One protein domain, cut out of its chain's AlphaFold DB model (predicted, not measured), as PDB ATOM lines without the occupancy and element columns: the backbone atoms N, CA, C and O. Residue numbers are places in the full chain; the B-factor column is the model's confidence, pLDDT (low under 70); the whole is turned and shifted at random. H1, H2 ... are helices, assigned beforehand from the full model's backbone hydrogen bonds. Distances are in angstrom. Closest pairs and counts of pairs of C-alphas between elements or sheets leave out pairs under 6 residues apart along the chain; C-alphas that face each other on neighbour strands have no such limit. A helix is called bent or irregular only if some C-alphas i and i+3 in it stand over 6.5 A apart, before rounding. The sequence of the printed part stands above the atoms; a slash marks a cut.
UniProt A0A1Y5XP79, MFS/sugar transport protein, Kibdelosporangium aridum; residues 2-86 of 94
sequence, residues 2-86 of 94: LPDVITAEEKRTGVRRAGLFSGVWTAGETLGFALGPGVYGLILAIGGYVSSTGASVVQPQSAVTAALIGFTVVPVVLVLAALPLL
ATOM      1  N   LEU A   2     137.030 137.896 196.063       88.56
ATOM      2  CA  LEU A   2     137.154 139.363 195.972       88.56
ATOM      3  C   LEU A   2     135.945 140.141 196.550       88.56
ATOM      4  O   LEU A   2     136.174 141.078 197.317       88.56
ATOM      5  N   PRO A   3     134.676 139.758 196.279       90.69
ATOM      6  CA  PRO A   3     133.522 140.435 196.879       90.69
ATOM      7  C   PRO A   3     133.506 140.357 198.410       90.69
ATOM      8  O   PRO A   3     133.188 141.345 199.064       90.69
ATOM      9  N   ASP A   4     133.929 139.223 198.980       90.69
ATOM     10  CA  ASP A   4     133.977 139.018 200.433       90.69
ATOM     11  C   ASP A   4     134.946 139.998 201.106       90.69
ATOM     12  O   ASP A   4     134.620 140.598 202.130       90.69
ATOM     13  N   VAL A   5     136.117 140.215 200.495       89.62
ATOM     14  CA  VAL A   5     137.114 141.187 200.970       89.62
ATOM     15  C   VAL A   5     136.584 142.615 200.858       89.62
ATOM     16  O   VAL A   5     136.753 143.398 201.791       89.62
ATOM     17  N   ILE A   6     135.898 142.952 199.759       92.75
ATOM     18  CA  ILE A   6     135.287 144.274 199.565       92.75
ATOM     19  C   ILE A   6     134.227 144.538 200.641       92.75
ATOM     20  O   ILE A   6     134.266 145.582 201.289       92.75
ATOM     21  N   THR A   7     133.312 143.592 200.878       93.31
ATOM     22  CA  THR A   7     132.268 143.725 201.906       93.31
ATOM     23  C   THR A   7     132.855 143.777 203.316       93.31
ATOM     24  O   THR A   7     132.389 144.561 204.142       93.31
ATOM     25  N   ALA A   8     133.875 142.971 203.618       91.69
ATOM     26  CA  ALA A   8     134.546 143.003 204.915       91.69
ATOM     27  C   ALA A   8     135.252 144.347 205.166       91.69
ATOM     28  O   ALA A   8     135.166 144.892 206.268       91.69
ATOM     29  N   GLU A   9     135.912 144.910 204.150       92.12
ATOM     30  CA  GLU A   9     136.581 146.211 204.255       92.12
ATOM     31  C   GLU A   9     135.583 147.367 204.382       92.12
ATOM     32  O   GLU A   9     135.790 148.272 205.195       92.12
ATOM     33  N   GLU A  10     134.477 147.321 203.637       94.44
ATOM     34  CA  GLU A  10     133.390 148.299 203.738       94.44
ATOM     35  C   GLU A  10     132.766 148.282 205.139       94.44
ATOM     36  O   GLU A  10     132.597 149.337 205.743       94.44
ATOM     37  N   LYS A  11     132.538 147.098 205.724       94.94
ATOM     38  CA  LYS A  11     132.078 146.968 207.119       94.94
ATOM     39  C   LYS A  11     133.084 147.517 208.135       94.94
ATOM     40  O   LYS A  11     132.665 148.108 209.125       94.94
ATOM     41  N   ARG A  12     134.395 147.324 207.923       93.94
ATOM     42  CA  ARG A  12     135.440 147.794 208.856       93.94
ATOM     43  C   ARG A  12     135.650 149.306 208.795       93.94
ATOM     44  O   ARG A  12     135.955 149.917 209.813       93.94
ATOM     45  N   THR A  13     135.564 149.894 207.605       94.00
ATOM     46  CA  THR A  13     135.967 151.291 207.366       94.00
ATOM     47  C   THR A  13     134.799 152.239 207.112       94.00
ATOM     48  O   THR A  13     134.992 153.449 207.157       94.00
ATOM     49  N   GLY A  14     133.606 151.716 206.812       93.31
ATOM     50  CA  GLY A  14     132.454 152.494 206.350       93.31
ATOM     51  C   GLY A  14     132.613 153.067 204.934       93.31
ATOM     52  O   GLY A  14     131.717 153.759 204.458       93.31
ATOM     53  N   VAL A  15     133.735 152.806 204.250       93.50
ATOM     54  CA  VAL A  15     134.050 153.374 202.931       93.50
ATOM     55  C   VAL A  15     133.954 152.303 201.852       93.50
ATOM     56  O   VAL A  15     134.617 151.266 201.910       93.50
ATOM     57  N   ARG A  16     133.198 152.596 200.793       89.94
ATOM     58  CA  ARG A  16     133.062 151.703 199.642       89.94
ATOM     59  C   ARG A  16     134.224 151.883 198.661       89.94
ATOM     60  O   ARG A  16     134.318 152.897 197.977       89.94
ATOM     61  N   ARG A  17     135.104 150.878 198.564       92.44
ATOM     62  CA  ARG A  17     136.300 150.881 197.685       92.44
ATOM     63  C   ARG A  17     136.275 149.812 196.588       92.44
ATOM     64  O   ARG A  17     137.324 149.447 196.065       92.44
ATOM     65  N   ALA A  18     135.094 149.319 196.220       92.69
ATOM     66  CA  ALA A  18     134.939 148.200 195.285       92.69
ATOM     67  C   ALA A  18     135.721 148.387 193.969       92.69
ATOM     68  O   ALA A  18     136.427 147.473 193.554       92.69
ATOM     69  N   GLY A  19     135.666 149.589 193.377       94.00
ATOM     70  CA  GLY A  19     136.358 149.903 192.122       94.00
ATOM     71  C   GLY A  19     137.888 149.835 192.209       94.00
ATOM     72  O   GLY A  19     138.535 149.388 191.267       94.00
ATOM     73  N   LEU A  20     138.474 150.218 193.349       93.94
ATOM     74  CA  LEU A  20     139.920 150.103 193.567       93.94
ATOM     75  C   LEU A  20     140.340 148.630 193.632       93.94
ATOM     76  O   LEU A  20     141.298 148.233 192.978       93.94
ATOM     77  N   PHE A  21     139.600 147.819 194.391       92.25
ATOM     78  CA  PHE A  21     139.871 146.387 194.522       92.25
ATOM     79  C   PHE A  21     139.741 145.654 193.183       92.25
ATOM     80  O   PHE A  21     140.630 144.884 192.825       92.25
ATOM     81  N   SER A  22     138.674 145.918 192.424       93.81
ATOM     82  CA  SER A  22     138.508 145.333 191.090       93.81
ATOM     83  C   SER A  22     139.573 145.826 190.109       93.81
ATOM     84  O   SER A  22     140.078 145.036 189.322       93.81
ATOM     85  N   GLY A  23     139.964 147.103 190.184       95.50
ATOM     86  CA  GLY A  23     141.011 147.666 189.332       95.50
ATOM     87  C   GLY A  23     142.369 146.997 189.549       95.50
ATOM     88  O   GLY A  23     143.014 146.594 188.583       95.50
ATOM     89  N   VAL A  24     142.780 146.814 190.808       94.25
ATOM     90  CA  VAL A  24     144.031 146.112 191.144       94.25
ATOM     91  C   VAL A  24     143.986 144.650 190.698       94.25
ATOM     92  O   VAL A  24     144.971 144.158 190.152       94.25
ATOM     93  N   TRP A  25     142.849 143.972 190.881       91.69
ATOM     94  CA  TRP A  25     142.659 142.595 190.421       91.69
ATOM     95  C   TRP A  25     142.870 142.468 188.905       91.69
ATOM     96  O   TRP A  25     143.742 141.724 188.461       91.69
ATOM     97  N   THR A  26     142.138 143.255 188.114       95.19
ATOM     98  CA  THR A  26     142.221 143.219 186.648       95.19
ATOM     99  C   THR A  26     143.601 143.631 186.134       95.19
ATOM    100  O   THR A  26     144.114 143.037 185.183       95.19
ATOM    101  N   ALA A  27     144.233 144.628 186.758       95.81
ATOM    102  CA  ALA A  27     145.601 145.010 186.420       95.81
ATOM    103  C   ALA A  27     146.579 143.846 186.651       95.81
ATOM    104  O   ALA A  27     147.416 143.574 185.791       95.81
ATOM    105  N   GLY A  28     146.437 143.123 187.766       93.81
ATOM    106  CA  GLY A  28     147.226 141.926 188.061       93.81
ATOM    107  C   GLY A  28     147.047 140.821 187.019       93.81
ATOM    108  O   GLY A  28     148.038 140.291 186.517       93.81
ATOM    109  N   GLU A  29     145.806 140.514 186.631       95.56
ATOM    110  CA  GLU A  29     145.516 139.537 185.567       95.56
ATOM    111  C   GLU A  29     146.149 139.946 184.232       95.56
ATOM    112  O   GLU A  29     146.790 139.137 183.563       95.56
ATOM    113  N   THR A  30     146.030 141.225 183.874       96.94
ATOM    114  CA  THR A  30     146.576 141.770 182.624       96.94
ATOM    115  C   THR A  30     148.099 141.680 182.595       96.94
ATOM    116  O   THR A  30     148.675 141.271 181.587       96.94
ATOM    117  N   LEU A  31     148.765 142.003 183.708       95.38
ATOM    118  CA  LEU A  31     150.210 141.828 183.852       95.38
ATOM    119  C   LEU A  31     150.611 140.357 183.702       95.38
ATOM    120  O   LEU A  31     151.574 140.064 182.996       95.38
ATOM    121  N   GLY A  32     149.857 139.433 184.304       94.12
ATOM    122  CA  GLY A  32     150.077 137.995 184.148       94.12
ATOM    123  C   GLY A  32     149.987 137.543 182.689       94.12
ATOM    124  O   GLY A  32     150.879 136.846 182.206       94.12
ATOM    125  N   PHE A  33     148.963 137.993 181.958       95.62
ATOM    126  CA  PHE A  33     148.810 137.673 180.536       95.62
ATOM    127  C   PHE A  33     149.884 138.301 179.650       95.62
ATOM    128  O   PHE A  33     150.315 137.671 178.688       95.62
ATOM    129  N   ALA A  34     150.342 139.511 179.972       96.38
ATOM    130  CA  ALA A  34     151.400 140.174 179.219       96.38
ATOM    131  C   ALA A  34     152.770 139.511 179.445       96.38
ATOM    132  O   ALA A  34     153.518 139.285 178.496       96.38
ATOM    133  N   LEU A  35     153.101 139.191 180.700       96.25
ATOM    134  CA  LEU A  35     154.417 138.666 181.070       96.25
ATOM    135  C   LEU A  35     154.542 137.153 180.860       96.25
ATOM    136  O   LEU A  35     155.627 136.676 180.525       96.25
ATOM    137  N   GLY A  36     153.455 136.396 181.032       95.00
ATOM    138  CA  GLY A  36     153.451 134.931 181.001       95.00
ATOM    139  C   GLY A  36     154.095 134.330 179.745       95.00
ATOM    140  O   GLY A  36     155.052 133.562 179.876       95.00
ATOM    141  N   PRO A  37     153.651 134.702 178.528       96.06
ATOM    142  CA  PRO A  37     154.246 134.204 177.289       96.06
ATOM    143  C   PRO A  37     155.727 134.568 177.142       96.06
ATOM    144  O   PRO A  37     156.509 133.747 176.668       96.06
ATOM    145  N   GLY A  38     156.130 135.765 177.581       96.31
ATOM    146  CA  GLY A  38     157.526 136.209 177.536       96.31
ATOM    147  C   GLY A  38     158.429 135.365 178.435       96.31
ATOM    148  O   GLY A  38     159.457 134.862 177.985       96.31
ATOM    149  N   VAL A  39     158.013 135.137 179.685       97.12
ATOM    150  CA  VAL A  39     158.735 134.270 180.633       97.12
ATOM    151  C   VAL A  39     158.832 132.840 180.101       97.12
ATOM    152  O   VAL A  39     159.903 132.240 180.129       97.12
ATOM    153  N   TYR A  40     157.736 132.300 179.568       97.31
ATOM    154  CA  TYR A  40     157.728 130.946 179.017       97.31
ATOM    155  C   TYR A  40     158.613 130.824 177.767       97.31
ATOM    156  O   TYR A  40     159.369 129.864 177.631       97.31
ATOM    157  N   GLY A  41     158.593 131.832 176.889       97.69
ATOM    158  CA  GLY A  41     159.477 131.915 175.730       97.69
ATOM    159  C   GLY A  41     160.959 131.919 176.115       97.69
ATOM    160  O   GLY A  41     161.748 131.216 175.488       97.69
ATOM    161  N   LEU A  42     161.336 132.633 177.183       98.12
ATOM    162  CA  LEU A  42     162.705 132.609 177.714       98.12
ATOM    163  C   LEU A  42     163.110 131.213 178.201       98.12
ATOM    164  O   LEU A  42     164.210 130.758 177.898       98.12
ATOM    165  N   ILE A  43     162.223 130.508 178.906       98.19
ATOM    166  CA  ILE A  43     162.480 129.138 179.375       98.19
ATOM    167  C   ILE A  43     162.712 128.193 178.194       98.19
ATOM    168  O   ILE A  43     163.668 127.417 178.197       98.19
ATOM    169  N   LEU A  44     161.877 128.284 177.157       98.19
ATOM    170  CA  LEU A  44     162.037 127.492 175.939       98.19
ATOM    171  C   LEU A  44     163.337 127.827 175.198       98.19
ATOM    172  O   LEU A  44     164.037 126.913 174.762       98.19
ATOM    173  N   ALA A  45     163.688 129.110 175.092       98.06
ATOM    174  CA  ALA A  45     164.935 129.545 174.468       98.06
ATOM    175  C   ALA A  45     166.159 128.976 175.204       98.06
ATOM    176  O   ALA A  45     167.057 128.432 174.565       98.06
ATOM    177  N   ILE A  46     166.158 129.015 176.542       98.25
ATOM    178  CA  ILE A  46     167.203 128.400 177.378       98.25
ATOM    179  C   ILE A  46     167.244 126.877 177.178       98.25
ATOM    180  O   ILE A  46     168.321 126.288 177.120       98.25
ATOM    181  N   GLY A  47     166.083 126.233 177.025       97.69
ATOM    182  CA  GLY A  47     165.968 124.803 176.727       97.69
ATOM    183  C   GLY A  47     166.462 124.390 175.335       97.69
ATOM    184  O   GLY A  47     166.555 123.193 175.059       97.69
ATOM    185  N   GLY A  48     166.777 125.350 174.462       97.56
ATOM    186  CA  GLY A  48     167.182 125.094 173.082       97.56
ATOM    187  C   GLY A  48     166.009 124.747 172.170       97.56
ATOM    188  O   GLY A  48     166.165 123.937 171.258       97.56
ATOM    189  N   TYR A  49     164.824 125.309 172.432       97.56
ATOM    190  CA  TYR A  49     163.658 125.123 171.572       97.56
ATOM    191  C   TYR A  49     163.961 125.541 170.130       97.56
ATOM    192  O   TYR A  49     164.418 126.656 169.871       97.56
ATOM    193  N   VAL A  50     163.666 124.646 169.187       96.44
ATOM    194  CA  VAL A  50     163.896 124.867 167.759       96.44
ATOM    195  C   VAL A  50     162.576 125.232 167.095       96.44
ATOM    196  O   VAL A  50     161.702 124.386 166.913       96.44
ATOM    197  N   SER A  51     162.423 126.499 166.719       93.81
ATOM    198  CA  SER A  51     161.232 126.959 165.998       93.81
ATOM    199  C   SER A  51     161.246 126.482 164.541       93.81
ATOM    200  O   SER A  51     162.285 126.513 163.885       93.81
ATOM    201  N   SER A  52     160.088 126.071 164.020       93.25
ATOM    202  CA  SER A  52     159.890 125.719 162.609       93.25
ATOM    203  C   SER A  52     158.554 126.274 162.119       93.25
ATOM    204  O   SER A  52     157.550 126.176 162.821       93.25
ATOM    205  N   THR A  53     158.533 126.848 160.916       90.62
ATOM    206  CA  THR A  53     157.329 127.388 160.250       90.62
ATOM    207  C   THR A  53     156.804 126.484 159.129       90.62
ATOM    208  O   THR A  53     155.819 126.825 158.478       90.62
ATOM    209  N   GLY A  54     157.464 125.346 158.886       85.00
ATOM    210  CA  GLY A  54     157.147 124.408 157.808       85.00
ATOM    211  C   GLY A  54     156.961 122.985 158.327       85.00
ATOM    212  O   GLY A  54     155.996 122.689 159.026       85.00
ATOM    213  N   ALA A  55     157.882 122.085 157.973       85.00
ATOM    214  CA  ALA A  55     157.847 120.699 158.431       85.00
ATOM    215  C   ALA A  55     158.134 120.574 159.939       85.00
ATOM    216  O   ALA A  55     158.811 121.415 160.538       85.00
ATOM    217  N   SER A  56     157.638 119.491 160.543       87.94
ATOM    218  CA  SER A  56     157.941 119.156 161.936       87.94
ATOM    219  C   SER A  56     159.448 118.962 162.121       87.94
ATOM    220  O   SER A  56     160.094 118.275 161.330       87.94
ATOM    221  N   VAL A  57     160.003 119.579 163.165       94.31
ATOM    222  CA  VAL A  57     161.414 119.455 163.542       94.31
ATOM    223  C   VAL A  57     161.505 118.690 164.854       94.31
ATOM    224  O   VAL A  57     160.759 118.965 165.798       94.31
ATOM    225  N   VAL A  58     162.439 117.740 164.911       95.62
ATOM    226  CA  VAL A  58     162.744 116.993 166.134       95.62
ATOM    227  C   VAL A  58     163.306 117.957 167.174       95.62
ATOM    228  O   VAL A  58     164.345 118.579 166.961       95.62
ATOM    229  N   GLN A  59     162.610 118.080 168.302       97.44
ATOM    230  CA  GLN A  59     163.064 118.898 169.421       97.44
ATOM    231  C   GLN A  59     164.132 118.152 170.226       97.44
ATOM    232  O   GLN A  59     163.987 116.948 170.461       97.44
ATOM    233  N   PRO A  60     165.178 118.840 170.706       97.31
ATOM    234  CA  PRO A  60     166.114 118.234 171.636       97.31
ATOM    235  C   PRO A  60     165.407 117.889 172.955       97.31
ATOM    236  O   PRO A  60     164.483 118.583 173.389       97.31
ATOM    237  N   GLN A  61     165.880 116.846 173.642       97.88
ATOM    238  CA  GLN A  61     165.318 116.419 174.933       97.88
ATOM    239  C   GLN A  61     165.326 117.549 175.980       97.88
ATOM    240  O   GLN A  61     164.435 117.626 176.831       97.88
ATOM    241  N   SER A  62     166.304 118.455 175.899       98.25
ATOM    242  CA  SER A  62     166.393 119.650 176.741       98.25
ATOM    243  C   SER A  62     165.215 120.605 176.536       98.25
ATOM    244  O   SER A  62     164.694 121.125 177.517       98.25
ATOM    245  N   ALA A  63     164.740 120.787 175.300       98.00
ATOM    246  CA  ALA A  63     163.611 121.667 174.998       98.00
ATOM    247  C   ALA A  63     162.296 121.083 175.527       98.00
ATOM    248  O   ALA A  63     161.489 121.801 176.115       98.00
ATOM    249  N   VAL A  64     162.111 119.765 175.391       97.88
ATOM    250  CA  VAL A  64     160.954 119.053 175.960       97.88
ATOM    251  C   VAL A  64     160.953 119.163 177.487       97.88
ATOM    252  O   VAL A  64     159.927 119.458 178.100       97.88
ATOM    253  N   THR A  65     162.122 118.989 178.104       98.31
ATOM    254  CA  THR A  65     162.289 119.127 179.556       98.31
ATOM    255  C   THR A  65     162.021 120.562 180.013       98.31
ATOM    256  O   THR A  65     161.323 120.767 181.002       98.31
ATOM    257  N   ALA A  66     162.505 121.565 179.276       98.19
ATOM    258  CA  ALA A  66     162.249 122.972 179.567       98.19
ATOM    259  C   ALA A  66     160.758 123.325 179.469       98.19
ATOM    260  O   ALA A  66     160.257 124.046 180.327       98.19
ATOM    261  N   ALA A  67     160.029 122.775 178.492       97.88
ATOM    262  CA  ALA A  67     158.578 122.939 178.404       97.88
ATOM    263  C   ALA A  67     157.867 122.360 179.641       97.88
ATOM    264  O   ALA A  67     157.033 123.028 180.252       97.88
ATOM    265  N   LEU A  68     158.244 121.148 180.067       98.06
ATOM    266  CA  LEU A  68     157.683 120.525 181.270       98.06
ATOM    267  C   LEU A  68     157.988 121.343 182.534       98.06
ATOM    268  O   LEU A  68     157.090 121.591 183.338       98.06
ATOM    269  N   ILE A  69     159.235 121.794 182.698       97.56
ATOM    270  CA  ILE A  69     159.651 122.656 183.815       97.56
ATOM    271  C   ILE A  69     158.872 123.971 183.785       97.56
ATOM    272  O   ILE A  69     158.331 124.381 184.807       97.56
ATOM    273  N   GLY A  70     158.763 124.615 182.624       96.81
ATOM    274  CA  GLY A  70     158.018 125.859 182.465       96.81
ATOM    275  C   GLY A  70     156.557 125.716 182.886       96.81
ATOM    276  O   GLY A  70     156.026 126.585 183.566       96.81
ATOM    277  N   PHE A  71     155.915 124.602 182.529       96.38
ATOM    278  CA  PHE A  71     154.502 124.378 182.830       96.38
ATOM    279  C   PHE A  71     154.245 123.971 184.290       96.38
ATOM    280  O   PHE A  71     153.157 124.194 184.809       96.38
ATOM    281  N   THR A  72     155.235 123.384 184.967       97.88
ATOM    282  CA  THR A  72     155.074 122.838 186.327       97.88
ATOM    283  C   THR A  72     155.740 123.698 187.397       97.88
ATOM    284  O   THR A  72     155.108 124.069 188.382       97.88
ATOM    285  N   VAL A  73     157.005 124.062 187.203       97.38
ATOM    286  CA  VAL A  73     157.821 124.770 188.192       97.38
ATOM    287  C   VAL A  73     157.473 126.254 188.240       97.38
ATOM    288  O   VAL A  73     157.437 126.818 189.330       97.38
ATOM    289  N   VAL A  74     157.163 126.901 187.109       96.00
ATOM    290  CA  VAL A  74     156.825 128.340 187.112       96.00
ATOM    291  C   VAL A  74     155.571 128.627 187.943       96.00
ATOM    292  O   VAL A  74     155.665 129.474 188.833       96.00
ATOM    293  N   PRO A  75     154.427 127.927 187.758       94.69
ATOM    294  CA  PRO A  75     153.268 128.133 188.624       94.69
ATOM    295  C   PRO A  75     153.581 127.864 190.097       94.69
ATOM    296  O   PRO A  75     153.162 128.636 190.956       94.69
ATOM    297  N   VAL A  76     154.361 126.818 190.396       97.75
ATOM    298  CA  VAL A  76     154.777 126.497 191.770       97.75
ATOM    299  C   VAL A  76     155.558 127.654 192.387       97.75
ATOM    300  O   VAL A  76     155.210 128.103 193.475       97.75
ATOM    301  N   VAL A  77     156.568 128.184 191.698       96.94
ATOM    302  CA  VAL A  77     157.381 129.301 192.203       96.94
ATOM    303  C   VAL A  77     156.533 130.555 192.412       96.94
ATOM    304  O   VAL A  77     156.671 131.202 193.447       96.94
ATOM    305  N   LEU A  78     155.625 130.880 191.485       94.38
ATOM    306  CA  LEU A  78     154.729 132.034 191.624       94.38
ATOM    307  C   LEU A  78     153.786 131.890 192.826       94.38
ATOM    308  O   LEU A  78     153.604 132.844 193.582       94.38
ATOM    309  N   VAL A  79     153.226 130.697 193.045       94.88
ATOM    310  CA  VAL A  79     152.379 130.416 194.213       94.88
ATOM    311  C   VAL A  79     153.189 130.509 195.502       94.88
ATOM    312  O   VAL A  79     152.760 131.184 196.435       94.88
ATOM    313  N   LEU A  80     154.374 129.895 195.553       96.12
ATOM    314  CA  LEU A  80     155.267 129.973 196.712       96.12
ATOM    315  C   LEU A  80     155.667 131.422 197.022       96.12
ATOM    316  O   LEU A  80     155.679 131.811 198.185       96.12
ATOM    317  N   ALA A  81     155.924 132.235 195.995       94.88
ATOM    318  CA  ALA A  81     156.213 133.659 196.143       94.88
ATOM    319  C   ALA A  81     155.004 134.465 196.654       94.88
ATOM    320  O   ALA A  81     155.190 135.488 197.310       94.88
ATOM    321  N   ALA A  82     153.776 134.005 196.394       91.94
ATOM    322  CA  ALA A  82     152.554 134.616 196.910       91.94
ATOM    323  C   ALA A  82     152.221 134.191 198.354       91.94
ATOM    324  O   ALA A  82     151.510 134.922 199.046       91.94
ATOM    325  N   LEU A  83     152.736 133.054 198.845       92.50
ATOM    326  CA  LEU A  83     152.431 132.548 200.192       92.50
ATOM    327  C   LEU A  83     152.709 133.546 201.330       92.50
ATOM    328  O   LEU A  83     151.856 133.655 202.214       92.50
ATOM    329  N   PRO A  84     153.818 134.314 201.344       91.75
ATOM    330  CA  PRO A  84     154.054 135.314 202.386       91.75
ATOM    331  C   PRO A  84     152.959 136.385 202.478       91.75
ATOM    332  O   PRO A  84     152.752 136.952 203.545       91.75
ATOM    333  N   LEU A  85     152.215 136.651 201.396       87.81
ATOM    334  CA  LEU A  85     151.107 137.615 201.403       87.81
ATOM    335  C   LEU A  85     149.871 137.097 202.158       87.81
ATOM    336  O   LEU A  85     148.994 137.883 202.512       87.81
ATOM    337  N   LEU A  86     149.797 135.790 202.432       86.12
ATOM    338  CA  LEU A  86     148.680 135.158 203.138       86.12
ATOM    339  C   LEU A  86     148.796 135.235 204.666       86.12
ATOM    340  O   LEU A  86     147.921 134.728 205.366       86.12
TER     341      LEU A  86
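Overview. This is residues 2 to 86 of the 94 residues of the protein "MFS/sugar transport protein" of Kibdelosporangium aridum (UniProt A0A1Y5XP79). A long bent helix, H2, has a shorter helix folded back at each end of it: H1 folds back beside the start of arm H2a as a small helical hairpin, and H3 meets arm H2b near its own start and then spreads away from it as a V. The middle of H2 and the last half of H3 have no neighbour, and residues 52 to 57 of the loop between H2 and H3 stick out. The printed part has 85 residues with three named helices, in the order H1, H2, H3, and no named strand; its class is all helix. It is extended, with a radius of gyration of the C-alphas of 19.6 A and spans of 62 by 27 by 15 A.

Along the chain. H2, the longest helix by residues, covers residues 18 to 46; by its hydrogen bonds it was assigned as one helix, but it is bent, with C-alphas 34 and 37 standing 6.9 A apart. Its arm H2a, residues 18 to 34, is 24.4 A long and begins at C-alpha 18 (134.939, 148.200, 195.285). Its arm H2b, residues 37 to 46, is 14.2 A long and ends at C-alpha 46 (167.203, 128.400, 177.378). H1, residues 2 to 13, is 16.5 A long. H3, residues 61 to 86, is 37.7 A long and ends at C-alpha 86 (148.680, 135.158, 203.138). H3 has a kink of 32 degrees near residue 69 and is only just irregular: C-alphas 81 and 84 are 6.8 A apart.

Arrangement. H2a and H2b stand at a shallow tilt of 29 degrees. H3 touches H2b with residues 63 to 70 alone, and the closest C-alphas are those of Leu 44 and Ala 66, 5.8 A apart. H2b and H3 run opposite ways at a steep tilt of 47 degrees. Residues 2 to 6 of H1 touch residues 18 to 22 of H2a, with the C-alphas of Ile 6 and Ala 18 the closest, 5.8 A apart. H1 and H2a form a helical hairpin and run opposite ways at a tilt of 37 degrees, only just steep. H3 is apart from H1 and from H2a, and H1 is apart from H2b. In H1, H2a and H2b every O i to N i+4 pair is within hydrogen-bond range; in H3, 17 of 22 are.

Size, cuts and confidence. The outline is only just a rod, and the two C-alphas farthest apart, those of Gly 14 and Ala 55, are 62.9 A apart. Residues 26 to 35, which belong to H2, stand free, as do residues 52 to 57 and residues 75 to 86, which belong to H3. The link from H1 to H2 is tight, with 4 residues, and the link from H2 to H3 is long, with 14. The printed part has no cut. The mean pLDDT of the printed part is 94.6, and no printed residue is under 70.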